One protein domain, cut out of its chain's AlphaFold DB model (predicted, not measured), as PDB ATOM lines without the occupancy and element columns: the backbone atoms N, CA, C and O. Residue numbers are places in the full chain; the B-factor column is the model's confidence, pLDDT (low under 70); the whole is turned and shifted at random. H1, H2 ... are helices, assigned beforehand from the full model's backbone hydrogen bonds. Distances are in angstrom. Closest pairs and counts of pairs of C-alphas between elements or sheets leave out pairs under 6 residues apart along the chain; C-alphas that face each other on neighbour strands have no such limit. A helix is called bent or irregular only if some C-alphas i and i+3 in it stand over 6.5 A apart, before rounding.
ATOM      1  N   PRO A  18      30.653  20.499  33.028       52.16
ATOM      2  CA  PRO A  18      30.810  21.797  33.677       52.16
ATOM      3  C   PRO A  18      29.891  21.906  34.895       52.16
ATOM      4  O   PRO A  18      28.756  21.436  34.861       52.16
ATOM      5  N   ASP A  19      30.408  22.513  35.967       61.59
ATOM      6  CA  ASP A  19      29.796  22.660  37.291       61.59
ATOM      7  C   ASP A  19      28.258  22.681  37.274       61.59
ATOM      8  O   ASP A  19      27.627  23.723  37.123       61.59
ATOM      9  N   THR A  20      27.626  21.535  37.531       68.62
ATOM     10  CA  THR A  20      26.159  21.406  37.630       68.62
ATOM     11  C   THR A  20      25.561  22.378  38.655       68.62
ATOM     12  O   THR A  20      24.435  22.858  38.533       68.62
ATOM     13  N   SER A  21      26.346  22.722  39.679       75.69
ATOM     14  CA  SER A  21      25.978  23.727  40.676       75.69
ATOM     15  C   SER A  21      25.850  25.129  40.066       75.69
ATOM     16  O   SER A  21      25.079  25.939  40.574       75.69
ATOM     17  N   TYR A  22      26.593  25.424  38.999       86.44
ATOM     18  CA  TYR A  22      26.528  26.686  38.274       86.44
ATOM     19  C   TYR A  22      25.236  26.811  37.463       86.44
ATOM     20  O   TYR A  22      24.569  27.836  37.574       86.44
ATOM     21  N   HIS A  23      24.812  25.767  36.738       87.12
ATOM     22  CA  HIS A  23      23.527  25.786  36.017       87.12
ATOM     23  C   HIS A  23      22.347  26.014  36.961       87.12
ATOM     24  O   HIS A  23      21.480  26.837  36.681       87.12
ATOM     25  N   LEU A  24      22.348  25.347  38.118       88.62
ATOM     26  CA  LEU A  24      21.308  25.537  39.130       88.62
ATOM     27  C   LEU A  24      21.327  26.955  39.720       88.62
ATOM     28  O   LEU A  24      20.269  27.558  39.875       88.62
ATOM     29  N   LYS A  25      22.509  27.521  40.010       91.00
ATOM     30  CA  LYS A  25      22.625  28.933  40.427       91.00
ATOM     31  C   LYS A  25      22.091  29.880  39.353       91.00
ATOM     32  O   LYS A  25      21.391  30.826  39.686       91.00
ATOM     33  N   ASN A  26      22.387  29.604  38.084       94.62
ATOM     34  CA  ASN A  26      21.903  30.397  36.961       94.62
ATOM     35  C   ASN A  26      20.368  30.407  36.910       94.62
ATOM     36  O   ASN A  26      19.776  31.473  36.832       94.62
ATOM     37  N   ILE A  27      19.729  29.239  37.041       95.62
ATOM     38  CA  ILE A  27      18.264  29.120  37.118       95.62
ATOM     39  C   ILE A  27      17.692  29.872  38.327       95.62
ATOM     40  O   ILE A  27      16.681  30.551  38.189       95.62
ATOM     41  N   LEU A  28      18.340  29.800  39.494       95.00
ATOM     42  CA  LEU A  28      17.909  30.565  40.667       95.00
ATOM     43  C   LEU A  28      17.936  32.075  40.394       95.00
ATOM     44  O   LEU A  28      16.973  32.759  40.716       95.00
ATOM     45  N   PHE A  29      18.999  32.590  39.769       96.50
ATOM     46  CA  PHE A  29      19.072  34.010  39.416       96.50
ATOM     47  C   PHE A  29      17.970  34.424  38.436       96.50
ATOM     48  O   PHE A  29      17.364  35.476  38.623       96.50
ATOM     49  N   LEU A  30      17.661  33.582  37.444       96.12
ATOM     50  CA  LEU A  30      16.548  33.812  36.517       96.12
ATOM     51  C   LEU A  30      15.192  33.842  37.237       96.12
ATOM     52  O   LEU A  30      14.363  34.704  36.958       96.12
ATOM     53  N   GLU A  31      14.974  32.941  38.196       96.25
ATOM     54  CA  GLU A  31      13.734  32.911  38.976       96.25
ATOM     55  C   GLU A  31      13.610  34.135  39.896       96.25
ATOM     56  O   GLU A  31      12.521  34.693  40.015       96.25
ATOM     57  N   CYS A  32      14.710  34.599  40.500       97.00
ATOM     58  CA  CYS A  32      14.743  35.841  41.283       97.00
ATOM     59  C   CYS A  32      14.490  37.088  40.425       97.00
ATOM     60  O   CYS A  32      13.763  37.976  40.855       97.00
ATOM     61  N   GLU A  33      15.032  37.151  39.207       96.88
ATOM     62  CA  GLU A  33      14.739  38.236  38.257       96.88
ATOM     63  C   GLU A  33      13.256  38.246  37.855       96.88
ATOM     64  O   GLU A  33      12.641  39.307  37.744       96.88
ATOM     65  N   ARG A  34      12.654  37.063  37.691       96.88
ATOM     66  CA  ARG A  34      11.230  36.911  37.368       96.88
ATOM     67  C   ARG A  34      10.304  37.240  38.544       96.88
ATOM     68  O   ARG A  34       9.167  37.660  38.323       96.88
ATOM     69  N   LEU A  35      10.759  37.005  39.773       97.31
ATOM     70  CA  LEU A  35       9.998  37.169  41.013       97.31
ATOM     71  C   LEU A  35      10.747  38.102  41.977       97.31
ATOM     72  O   LEU A  35      11.367  37.627  42.929       97.31
ATOM     73  N   PRO A  36      10.713  39.423  41.740       97.19
ATOM     74  CA  PRO A  36      11.564  40.370  42.456       97.19
ATOM     75  C   PRO A  36      11.083  40.710  43.876       97.19
ATOM     76  O   PRO A  36      11.809  41.380  44.604       97.19
ATOM     77  N   MET A  37       9.868  40.318  44.269       98.00
ATOM     78  CA  MET A  37       9.266  40.741  45.539       98.00
ATOM     79  C   MET A  37       9.498  39.713  46.647       98.00
ATOM     80  O   MET A  37       9.256  38.524  46.445       98.00
ATOM     81  N   ASP A  38       9.835  40.170  47.854       96.31
ATOM     82  CA  ASP A  38      10.085  39.299  49.016       96.31
ATOM     83  C   ASP A  38       8.895  38.390  49.365       96.31
ATOM     84  O   ASP A  38       9.088  37.215  49.669       96.31
ATOM     85  N   CYS A  39       7.654  38.880  49.230       97.19
ATOM     86  CA  CYS A  39       6.445  38.078  49.469       97.19
ATOM     87  C   CYS A  39       6.325  36.878  48.513       97.19
ATOM     88  O   CYS A  39       5.645  35.895  48.795       97.19
ATOM     89  N   GLN A  40       7.017  36.912  47.370       97.38
ATOM     90  CA  GLN A  40       7.077  35.784  46.450       97.38
ATOM     91  C   GLN A  40       8.054  34.706  46.938       97.38
ATOM     92  O   GLN A  40       8.034  33.616  46.379       97.38
ATOM     93  N   TRP A  41       8.873  34.956  47.955       96.94
ATOM     94  CA  TRP A  41       9.872  34.023  48.487       96.94
ATOM     95  C   TRP A  41       9.564  33.555  49.913       96.94
ATOM     96  O   TRP A  41      10.414  32.945  50.561       96.94
ATOM     97  N   GLU A  42       8.336  33.785  50.380       97.56
ATOM     98  CA  GLU A  42       7.842  33.261  51.651       97.56
ATOM     99  C   GLU A  42       7.950  31.731  51.719       97.56
ATOM    100  O   GLU A  42       7.843  31.021  50.713       97.56
ATOM    101  N   MET A  43       8.155  31.208  52.932       95.94
ATOM    102  CA  MET A  43       8.437  29.785  53.163       95.94
ATOM    103  C   MET A  43       7.354  28.856  52.605       95.94
ATOM    104  O   MET A  43       7.680  27.806  52.050       95.94
ATOM    105  N   GLU A  44       6.087  29.260  52.682       95.81
ATOM    106  CA  GLU A  44       4.935  28.511  52.156       95.81
ATOM    107  C   GLU A  44       4.987  28.344  50.626       95.81
ATOM    108  O   GLU A  44       4.473  27.374  50.072       95.81
ATOM    109  N   LEU A  45       5.669  29.256  49.924       95.50
ATOM    110  CA  LEU A  45       5.810  29.239  48.468       95.50
ATOM    111  C   LEU A  45       7.077  28.515  47.999       95.50
ATOM    112  O   LEU A  45       7.242  28.306  46.793       95.50
ATOM    113  N   MET A  46       7.964  28.106  48.912       93.00
ATOM    114  CA  MET A  46       9.275  27.555  48.559       93.00
ATOM    115  C   MET A  46       9.170  26.273  47.720       93.00
ATOM    116  O   MET A  46       9.895  26.118  46.737       93.00
ATOM    117  N   GLY A  47       8.214  25.390  48.034       91.44
ATOM    118  CA  GLY A  47       7.938  24.195  47.225       91.44
ATOM    119  C   GLY A  47       7.573  24.550  45.779       91.44
ATOM    120  O   GLY A  47       8.159  24.022  44.833       91.44
ATOM    121  N   LYS A  48       6.697  25.547  45.598       93.06
ATOM    122  CA  LYS A  48       6.321  26.071  44.277       93.06
ATOM    123  C   LYS A  48       7.512  26.692  43.540       93.06
ATOM    124  O   LYS A  48       7.624  26.518  42.331       93.06
ATOM    125  N   ARG A  49       8.417  27.397  44.229       94.81
ATOM    126  CA  ARG A  49       9.643  27.949  43.606       94.81
ATOM    127  C   ARG A  49      10.566  26.854  43.098       94.81
ATOM    128  O   ARG A  49      11.091  26.969  41.995       94.81
ATOM    129  N   ILE A  50      10.728  25.777  43.861       91.94
ATOM    130  CA  ILE A  50      11.522  24.624  43.427       91.94
ATOM    131  C   ILE A  50      10.918  24.001  42.163       91.94
ATOM    132  O   ILE A  50      11.655  23.751  41.210       91.94
ATOM    133  N   ILE A  51       9.595  23.825  42.117       92.94
ATOM    134  CA  ILE A  51       8.896  23.310  40.929       92.94
ATOM    135  C   ILE A  51       9.108  24.229  39.722       92.94
ATOM    136  O   ILE A  51       9.563  23.754  38.684       92.94
ATOM    137  N   ASN A  52       8.891  25.539  39.868       94.56
ATOM    138  CA  ASN A  52       9.103  26.501  38.781       94.56
ATOM    139  C   ASN A  52      10.544  26.468  38.239       94.56
ATOM    140  O   ASN A  52      10.761  26.591  37.034       94.56
ATOM    141  N   MET A  53      11.541  26.341  39.121       94.44
ATOM    142  CA  MET A  53      12.947  26.239  38.718       94.44
ATOM    143  C   MET A  53      13.215  24.938  37.950       94.44
ATOM    144  O   MET A  53      13.924  24.956  36.944       94.44
ATOM    145  N   CYS A  54      12.633  23.817  38.383       92.94
ATOM    146  CA  CYS A  54      12.719  22.543  37.666       92.94
ATOM    147  C   CYS A  54      12.051  22.616  36.283       92.94
ATOM    148  O   CYS A  54      12.637  22.156  35.304       92.94
ATOM    149  N   GLU A  55      10.875  23.236  36.170       94.94
ATOM    150  CA  GLU A  55      10.178  23.422  34.889       94.94
ATOM    151  C   GLU A  55      10.979  24.309  33.922       94.94
ATOM    152  O   GLU A  55      11.134  23.970  32.746       94.94
ATOM    153  N   GLN A  56      11.568  25.402  34.415       95.19
ATOM    154  CA  GLN A  56      12.469  26.246  33.619       95.19
ATOM    155  C   GLN A  56      13.700  25.483  33.142       95.19
ATOM    156  O   GLN A  56      14.090  25.581  31.980       95.19
ATOM    157  N   LEU A  57      14.309  24.700  34.028       93.12
ATOM    158  CA  LEU A  57      15.474  23.901  33.683       93.12
ATOM    159  C   LEU A  57      15.136  22.844  32.625       93.12
ATOM    160  O   LEU A  57      15.891  22.690  31.668       93.12
ATOM    161  N   LEU A  58      13.984  22.174  32.740       93.44
ATOM    162  CA  LEU A  58      13.496  21.230  31.734       93.44
ATOM    163  C   LEU A  58      13.302  21.901  30.368       93.44
ATOM    164  O   LEU A  58      13.747  21.359  29.353       93.44
ATOM    165  N   LYS A  59      12.713  23.102  30.344       95.31
ATOM    166  CA  LYS A  59      12.564  23.907  29.123       95.31
ATOM    167  C   LYS A  59      13.920  24.238  28.489       95.31
ATOM    168  O   LYS A  59      14.128  23.995  27.306       95.31
ATOM    169  N   HIS A  60      14.879  24.728  29.270       94.75
ATOM    170  CA  HIS A  60      16.205  25.054  28.739       94.75
ATOM    171  C   HIS A  60      16.961  23.815  28.227       94.75
ATOM    172  O   HIS A  60      17.699  23.892  27.242       94.75
ATOM    173  N   LEU A  61      16.766  22.651  28.860       90.56
ATOM    174  CA  LEU A  61      17.352  21.385  28.406       90.56
ATOM    175  C   LEU A  61      16.755  20.922  27.066       90.56
ATOM    176  O   LEU A  61      17.497  20.385  26.235       90.56
ATOM    177  N   SER A  62      15.454  21.130  26.832       91.62
ATOM    178  CA  SER A  62      14.805  20.773  25.562       91.62
ATOM    179  C   SER A  62      15.202  21.721  24.425       91.62
ATOM    180  O   SER A  62      15.506  21.264  23.324       91.62
ATOM    181  N   GLU A  63      15.312  23.018  24.718       94.19
ATOM    182  CA  GLU A  63      15.750  24.056  23.772       94.19
ATOM    183  C   GLU A  63      17.263  24.019  23.492       94.19
ATOM    184  O   GLU A  63      17.744  24.688  22.578       94.19
ATOM    185  N   LYS A  64      18.026  23.234  24.268       92.19
ATOM    186  CA  LYS A  64      19.501  23.193  24.246       92.19
ATOM    187  C   LYS A  64      20.145  24.567  24.461       92.19
ATOM    188  O   LYS A  64      21.261  24.817  24.005       92.19
ATOM    189  N   ASN A  65      19.444  25.455  25.155       94.31
ATOM    190  CA  ASN A  65      19.861  26.830  25.341       94.31
ATOM    191  C   ASN A  65      19.585  27.260  26.774       94.31
ATOM    192  O   ASN A  65      18.427  27.420  27.149       94.31
ATOM    193  N   LEU A  66      20.642  27.476  27.554       94.31
ATOM    194  CA  LEU A  66      20.567  28.114  28.865       94.31
ATOM    195  C   LEU A  66      21.447  29.368  28.841       94.31
ATOM    196  O   LEU A  66      22.661  29.249  29.030       94.31
ATOM    197  N   PRO A  67      20.877  30.563  28.614       95.06
ATOM    198  CA  PRO A  67      21.656  31.791  28.612       95.06
ATOM    199  C   PRO A  67      22.230  32.050  30.008       95.06
ATOM    200  O   PRO A  67      21.521  31.967  31.019       95.06
ATOM    201  N   GLN A  68      23.517  32.374  30.078       94.62
ATOM    202  CA  GLN A  68      24.155  32.750  31.333       94.62
ATOM    203  C   GLN A  68      23.577  34.083  31.833       94.62
ATOM    204  O   GLN A  68      23.401  35.027  31.069       94.62
ATOM    205  N   PHE A  69      23.282  34.167  33.128       95.56
ATOM    206  CA  PHE A  69      22.553  35.275  33.740       95.56
ATOM    207  C   PHE A  69      23.228  36.634  33.507       95.56
ATOM    208  O   PHE A  69      22.572  37.576  33.065       95.56
ATOM    209  N   PHE A  70      24.541  36.714  33.754       94.62
ATOM    210  CA  PHE A  70      25.320  37.952  33.644       94.62
ATOM    211  C   PHE A  70      25.728  38.301  32.206       94.62
ATOM    212  O   PHE A  70      25.904  39.475  31.894       94.62
ATOM    213  N   ASN A  71      25.863  37.309  31.324       94.81
ATOM    214  CA  ASN A  71      26.137  37.492  29.906       94.81
ATOM    215  C   ASN A  71      25.255  36.559  29.064       94.81
ATOM    216  O   ASN A  71      25.599  35.410  28.782       94.81
ATOM    217  N   ARG A  72      24.125  37.100  28.603       92.69
ATOM    218  CA  ARG A  72      23.105  36.366  27.840       92.69
ATOM    219  C   ARG A  72      23.593  35.863  26.475       92.69
ATOM    220  O   ARG A  72      22.902  35.050  25.873       92.69
ATOM    221  N   SER A  73      24.761  36.310  25.996       94.75
ATOM    222  CA  SER A  73      25.374  35.792  24.766       94.75
ATOM    223  C   SER A  73      26.027  34.416  24.948       94.75
ATOM    224  O   SER A  73      26.376  33.785  23.957       94.75
ATOM    225  N   ILE A  74      26.237  33.966  26.190       93.88
ATOM    226  CA  ILE A  74      26.857  32.674  26.503       93.88
ATOM    227  C   ILE A  74      25.760  31.637  26.747       93.88
ATOM    228  O   ILE A  74      24.948  31.797  27.661       93.88
ATOM    229  N   ASN A  75      25.778  30.542  25.985       93.31
ATOM    230  CA  ASN A  75      24.912  29.388  26.212       93.31
ATOM    231  C   ASN A  75      25.629  28.339  27.077       93.31
ATOM    232  O   ASN A  75      26.549  27.655  26.633       93.31
ATOM    233  N   LEU A  76      25.158  28.143  28.306       90.56
ATOM    234  CA  LEU A  76      25.739  27.186  29.249       90.56
ATOM    235  C   LEU A  76      25.525  25.713  28.867       90.56
ATOM    236  O   LEU A  76      26.119  24.838  29.502       90.56
ATOM    237  N   PHE A  77      24.684  25.436  27.869       89.56
ATOM    238  CA  PHE A  77      24.402  24.097  27.342       89.56
ATOM    239  C   PHE A  77      25.064  23.810  25.989       89.56
ATOM    240  O   PHE A  77      24.873  22.717  25.458       89.56
ATOM    241  N   GLU A  78      25.867  24.736  25.454       86.62
ATOM    242  CA  GLU A  78      26.491  24.622  24.127       86.62
ATOM    243  C   GLU A  78      27.345  23.352  23.963       86.62
ATOM    244  O   GLU A  78      27.248  22.673  22.947       86.62
ATOM    245  N   ASN A  79      28.107  22.982  24.999       82.25
ATOM    246  CA  ASN A  79      29.046  21.851  24.964       82.25
ATOM    247  C   ASN A  79      28.590  20.634  25.786       82.25
ATOM    248  O   ASN A  79      29.392  19.751  26.082       82.25
ATOM    249  N   ILE A  80      27.318  20.578  26.192       82.56
ATOM    250  CA  ILE A  80      26.799  19.424  26.939       82.56
ATOM    251  C   ILE A  80      26.376  18.328  25.962       82.56
ATOM    252  O   ILE A  80      25.563  18.558  25.062       82.56
ATOM    253  N   ASP A  81      26.877  17.114  26.201       83.44
ATOM    254  CA  ASP A  81      26.501  15.923  25.444       83.44
ATOM    255  C   ASP A  81      24.971  15.733  25.376       83.44
ATOM    256  O   ASP A  81      24.233  15.921  26.351       83.44
ATOM    257  N   ASN A  82      24.475  15.330  24.202       83.94
ATOM    258  CA  ASN A  82      23.043  15.148  23.968       83.94
ATOM    259  C   ASN A  82      22.447  14.046  24.860       83.94
ATOM    260  O   ASN A  82      21.295  14.177  25.288       83.94
ATOM    261  N   GLY A  83      23.207  12.984  25.139       84.00
ATOM    262  CA  GLY A  83      22.816  11.897  26.034       84.00
ATOM    263  C   GLY A  83      22.716  12.375  27.478       84.00
ATOM    264  O   GLY A  83      21.670  12.198  28.107       84.00
ATOM    265  N   ALA A  84      23.742  13.076  27.967       81.19
ATOM    266  CA  ALA A  84      23.746  13.687  29.298       81.19
ATOM    267  C   ALA A  84      22.568  14.660  29.492       81.19
ATOM    268  O   ALA A  84      21.863  14.605  30.504       81.19
ATOM    269  N   ARG A  85      22.294  15.509  28.493       85.06
ATOM    270  CA  ARG A  85      21.177  16.463  28.533       85.06
ATOM    271  C   ARG A  85      19.814  15.766  28.549       85.06
ATOM    272  O   ARG A  85      18.957  16.110  29.358       85.06
ATOM    273  N   SER A  86      19.625  14.764  27.690       87.38
ATOM    274  CA  SER A  86      18.376  13.987  27.622       87.38
ATOM    275  C   SER A  86      18.144  13.164  28.891       87.38
ATOM    276  O   SER A  86      17.011  12.983  29.333       87.38
ATOM    277  N   HIS A  87      19.217  12.676  29.513       85.38
ATOM    278  CA  HIS A  87      19.157  12.003  30.807       85.38
ATOM    279  C   HIS A  87      18.713  12.943  31.928       85.38
ATOM    280  O   HIS A  87      17.787  12.606  32.667       85.38
ATOM    281  N   ALA A  88      19.306  14.138  32.009       85.62
ATOM    282  CA  ALA A  88      18.902  15.160  32.973       85.62
ATOM    283  C   ALA A  88      17.433  15.572  32.781       85.62
ATOM    284  O   ALA A  88      16.678  15.612  33.753       85.62
ATOM    285  N   ALA A  89      17.003  15.792  31.533       90.06
ATOM    286  CA  ALA A  89      15.620  16.142  31.211       90.06
ATOM    287  C   ALA A  89      14.628  15.077  31.707       90.06
ATOM    288  O   ALA A  89      13.688  15.410  32.419       90.06
ATOM    289  N   ARG A  90      14.880  13.787  31.427       90.88
ATOM    290  CA  ARG A  90      14.020  12.685  31.904       90.88
ATOM    291  C   ARG A  90      13.933  12.609  33.427       90.88
ATOM    292  O   ARG A  90      12.875  12.314  33.969       90.88
ATOM    293  N   LYS A  91      15.042  12.852  34.127       88.12
ATOM    294  CA  LYS A  91      15.063  12.830  35.597       88.12
ATOM    295  C   LYS A  91      14.278  13.990  36.204       88.12
ATOM    296  O   LYS A  91      13.565  13.777  37.182       88.12
ATOM    297  N   ILE A  92      14.394  15.188  35.632       90.12
ATOM    298  CA  ILE A  92      13.612  16.354  36.065       90.12
ATOM    299  C   ILE A  92      12.129  16.140  35.778       90.12
ATOM    300  O   ILE A  92      11.311  16.397  36.652       90.12
ATOM    301  N   ASP A  93      11.791  15.645  34.588       92.25
ATOM    302  CA  ASP A  93      10.410  15.360  34.198       92.25
ATOM    303  C   ASP A  93       9.752  14.358  35.155       92.25
ATOM    304  O   ASP A  93       8.692  14.630  35.713       92.25
ATOM    305  N   LYS A  94      10.448  13.256  35.464       90.50
ATOM    306  CA  LYS A  94       9.991  12.297  36.475       90.50
ATOM    307  C   LYS A  94       9.768  12.957  37.839       90.50
ATOM    308  O   LYS A  94       8.706  12.790  38.419       90.50
ATOM    309  N   PHE A  95      10.743  13.728  38.329       88.00
ATOM    310  CA  PHE A  95      10.611  14.435  39.607       88.00
ATOM    311  C   PHE A  95       9.397  15.377  39.628       88.00
ATOM    312  O   PHE A  95       8.703  15.458  40.636       88.00
ATOM    313  N   LEU A  96       9.141  16.091  38.529       91.06
ATOM    314  CA  LEU A  96       8.000  16.998  38.413       91.06
ATOM    315  C   LEU A  96       6.664  16.252  38.420       91.06
ATOM    316  O   LEU A  96       5.727  16.734  39.050       91.06
ATOM    317  N   ASN A  97       6.579  15.101  37.753       91.56
ATOM    318  CA  ASN A  97       5.382  14.262  37.770       91.56
ATOM    319  C   ASN A  97       5.123  13.715  39.182       91.56
ATOM    320  O   ASN A  97       4.037  13.923  39.715       91.56
ATOM    321  N   ASP A  98       6.152  13.167  39.837       88.44
ATOM    322  CA  ASP A  98       6.057  12.683  41.221       88.44
ATOM    323  C   ASP A  98       5.642  13.823  42.180       88.44
ATOM    324  O   ASP A  98       4.814  13.637  43.067       88.44
ATOM    325  N   ALA A  99       6.181  15.035  42.005       84.12
ATOM    326  CA  ALA A  99       5.837  16.185  42.844       84.12
ATOM    327  C   ALA A  99       4.394  16.673  42.633       84.12
ATOM    328  O   ALA A  99       3.763  17.116  43.589       84.12
ATOM    329  N   LYS A 100       3.872  16.601  41.401       78.44
ATOM    330  CA  LYS A 100       2.495  17.006  41.063       78.44
ATOM    331  C   LYS A 100       1.445  16.032  41.594       78.44
ATOM    332  O   LYS A 100       0.340  16.463  41.884       78.44
ATOM    333  N   GLU A 101       1.783  14.754  41.741       73.94
ATOM    334  CA  GLU A 101       0.891  13.742  42.330       73.94
ATOM    335  C   GLU A 101       0.770  13.851  43.862       73.94
ATOM    336  O   GLU A 101      -0.155  13.292  44.445       73.94
ATOM    337  N   ASN A 102       1.689  14.571  44.516       61.59
ATOM    338  CA  ASN A 102       1.776  14.701  45.976       61.59
ATOM    339  C   ASN A 102       1.440  16.118  46.498       61.59
ATOM    340  O   ASN A 102       1.727  16.424  47.660       61.59
TER     341      ASN A 102
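AT A GLANCE: This is residues 18 to 102 of the 103 residues of an uncharacterized protein of Mytilus galloprovincialis (UniProt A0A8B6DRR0). The longest helix, H3, runs through the middle, with H4 folded back along one side of it as a helical hairpin and H1 crossing it steeply on the other side. The short helix H2 makes the turn between H1 and H3, and beyond the far end of H3 the long link of residues 64 to 81, with no named element, loops out on H1's side before the chain enters H4. The printed part has 85 residues with four named helices, in the order H1, H2, H3, H4, and no named strand; its class is all helix. It is compact, with a radius of gyration of the C-alphas of 13.4 A and spans of 37 by 32 by 19 A.

HOW THE PARTS SIT: H1, residues 20 to 34, touches H3, residues 43 to 63, and the closest C-alphas, those of Ile 27 and Met 53, are 6.3 A apart. H1 touches H3 with residues 27 to 31 alone, and H3 touches H1 with residues 49 to 57 alone. The two run opposite ways at a steep tilt of 67 degrees. H2, residues 38 to 41, is apart from H1. H2 and H3 are close but not clearly touching, and their closest C-alphas, those of Trp 41 and Arg 49, are 7.8 A apart. H3 and H4, residues 82 to 101, form a helical hairpin and touch, with the closest C-alphas, those of Leu 58 and Ala 89, 5.5 A apart. They run opposite ways at a shallow tilt of 33 degrees, only just short of steep. H4 is apart from H1 and from H2. In H1 and H4 every O i to N i+4 pair is within hydrogen-bond range, in H3 15 of 17 are, and H2 is too short for such a pair.

IN THESE COORDINATES: H1 runs from Thr 20, C-alpha at (26.159, 21.406, 37.630), to Arg 34, and is 21.5 A long from first to last C-alpha. H2, Asp 38 to Trp 41, measures 5.3 A. H3 runs 30.8 A from Met 43, C-alpha at (8.437, 29.785, 53.163), to Glu 63. It is irregular: C-alphas 44 and 47 are 7.2 A apart. H4 runs 28.8 A from Asn 82 to Glu 101, C-alpha at (0.891, 13.742, 42.330).

THE WHOLE: The two C-alphas farthest apart are those of Cys 39 and Gly 83, at 38.8 A. The printed part has no cut. The links from H1 to H2 and from H2 to H3 are tight, and the link from H3 to H4, 18 residues, is long. The mean pLDDT of the printed part is 90.1, and residues 18 to 20 and residue 102 are under 70.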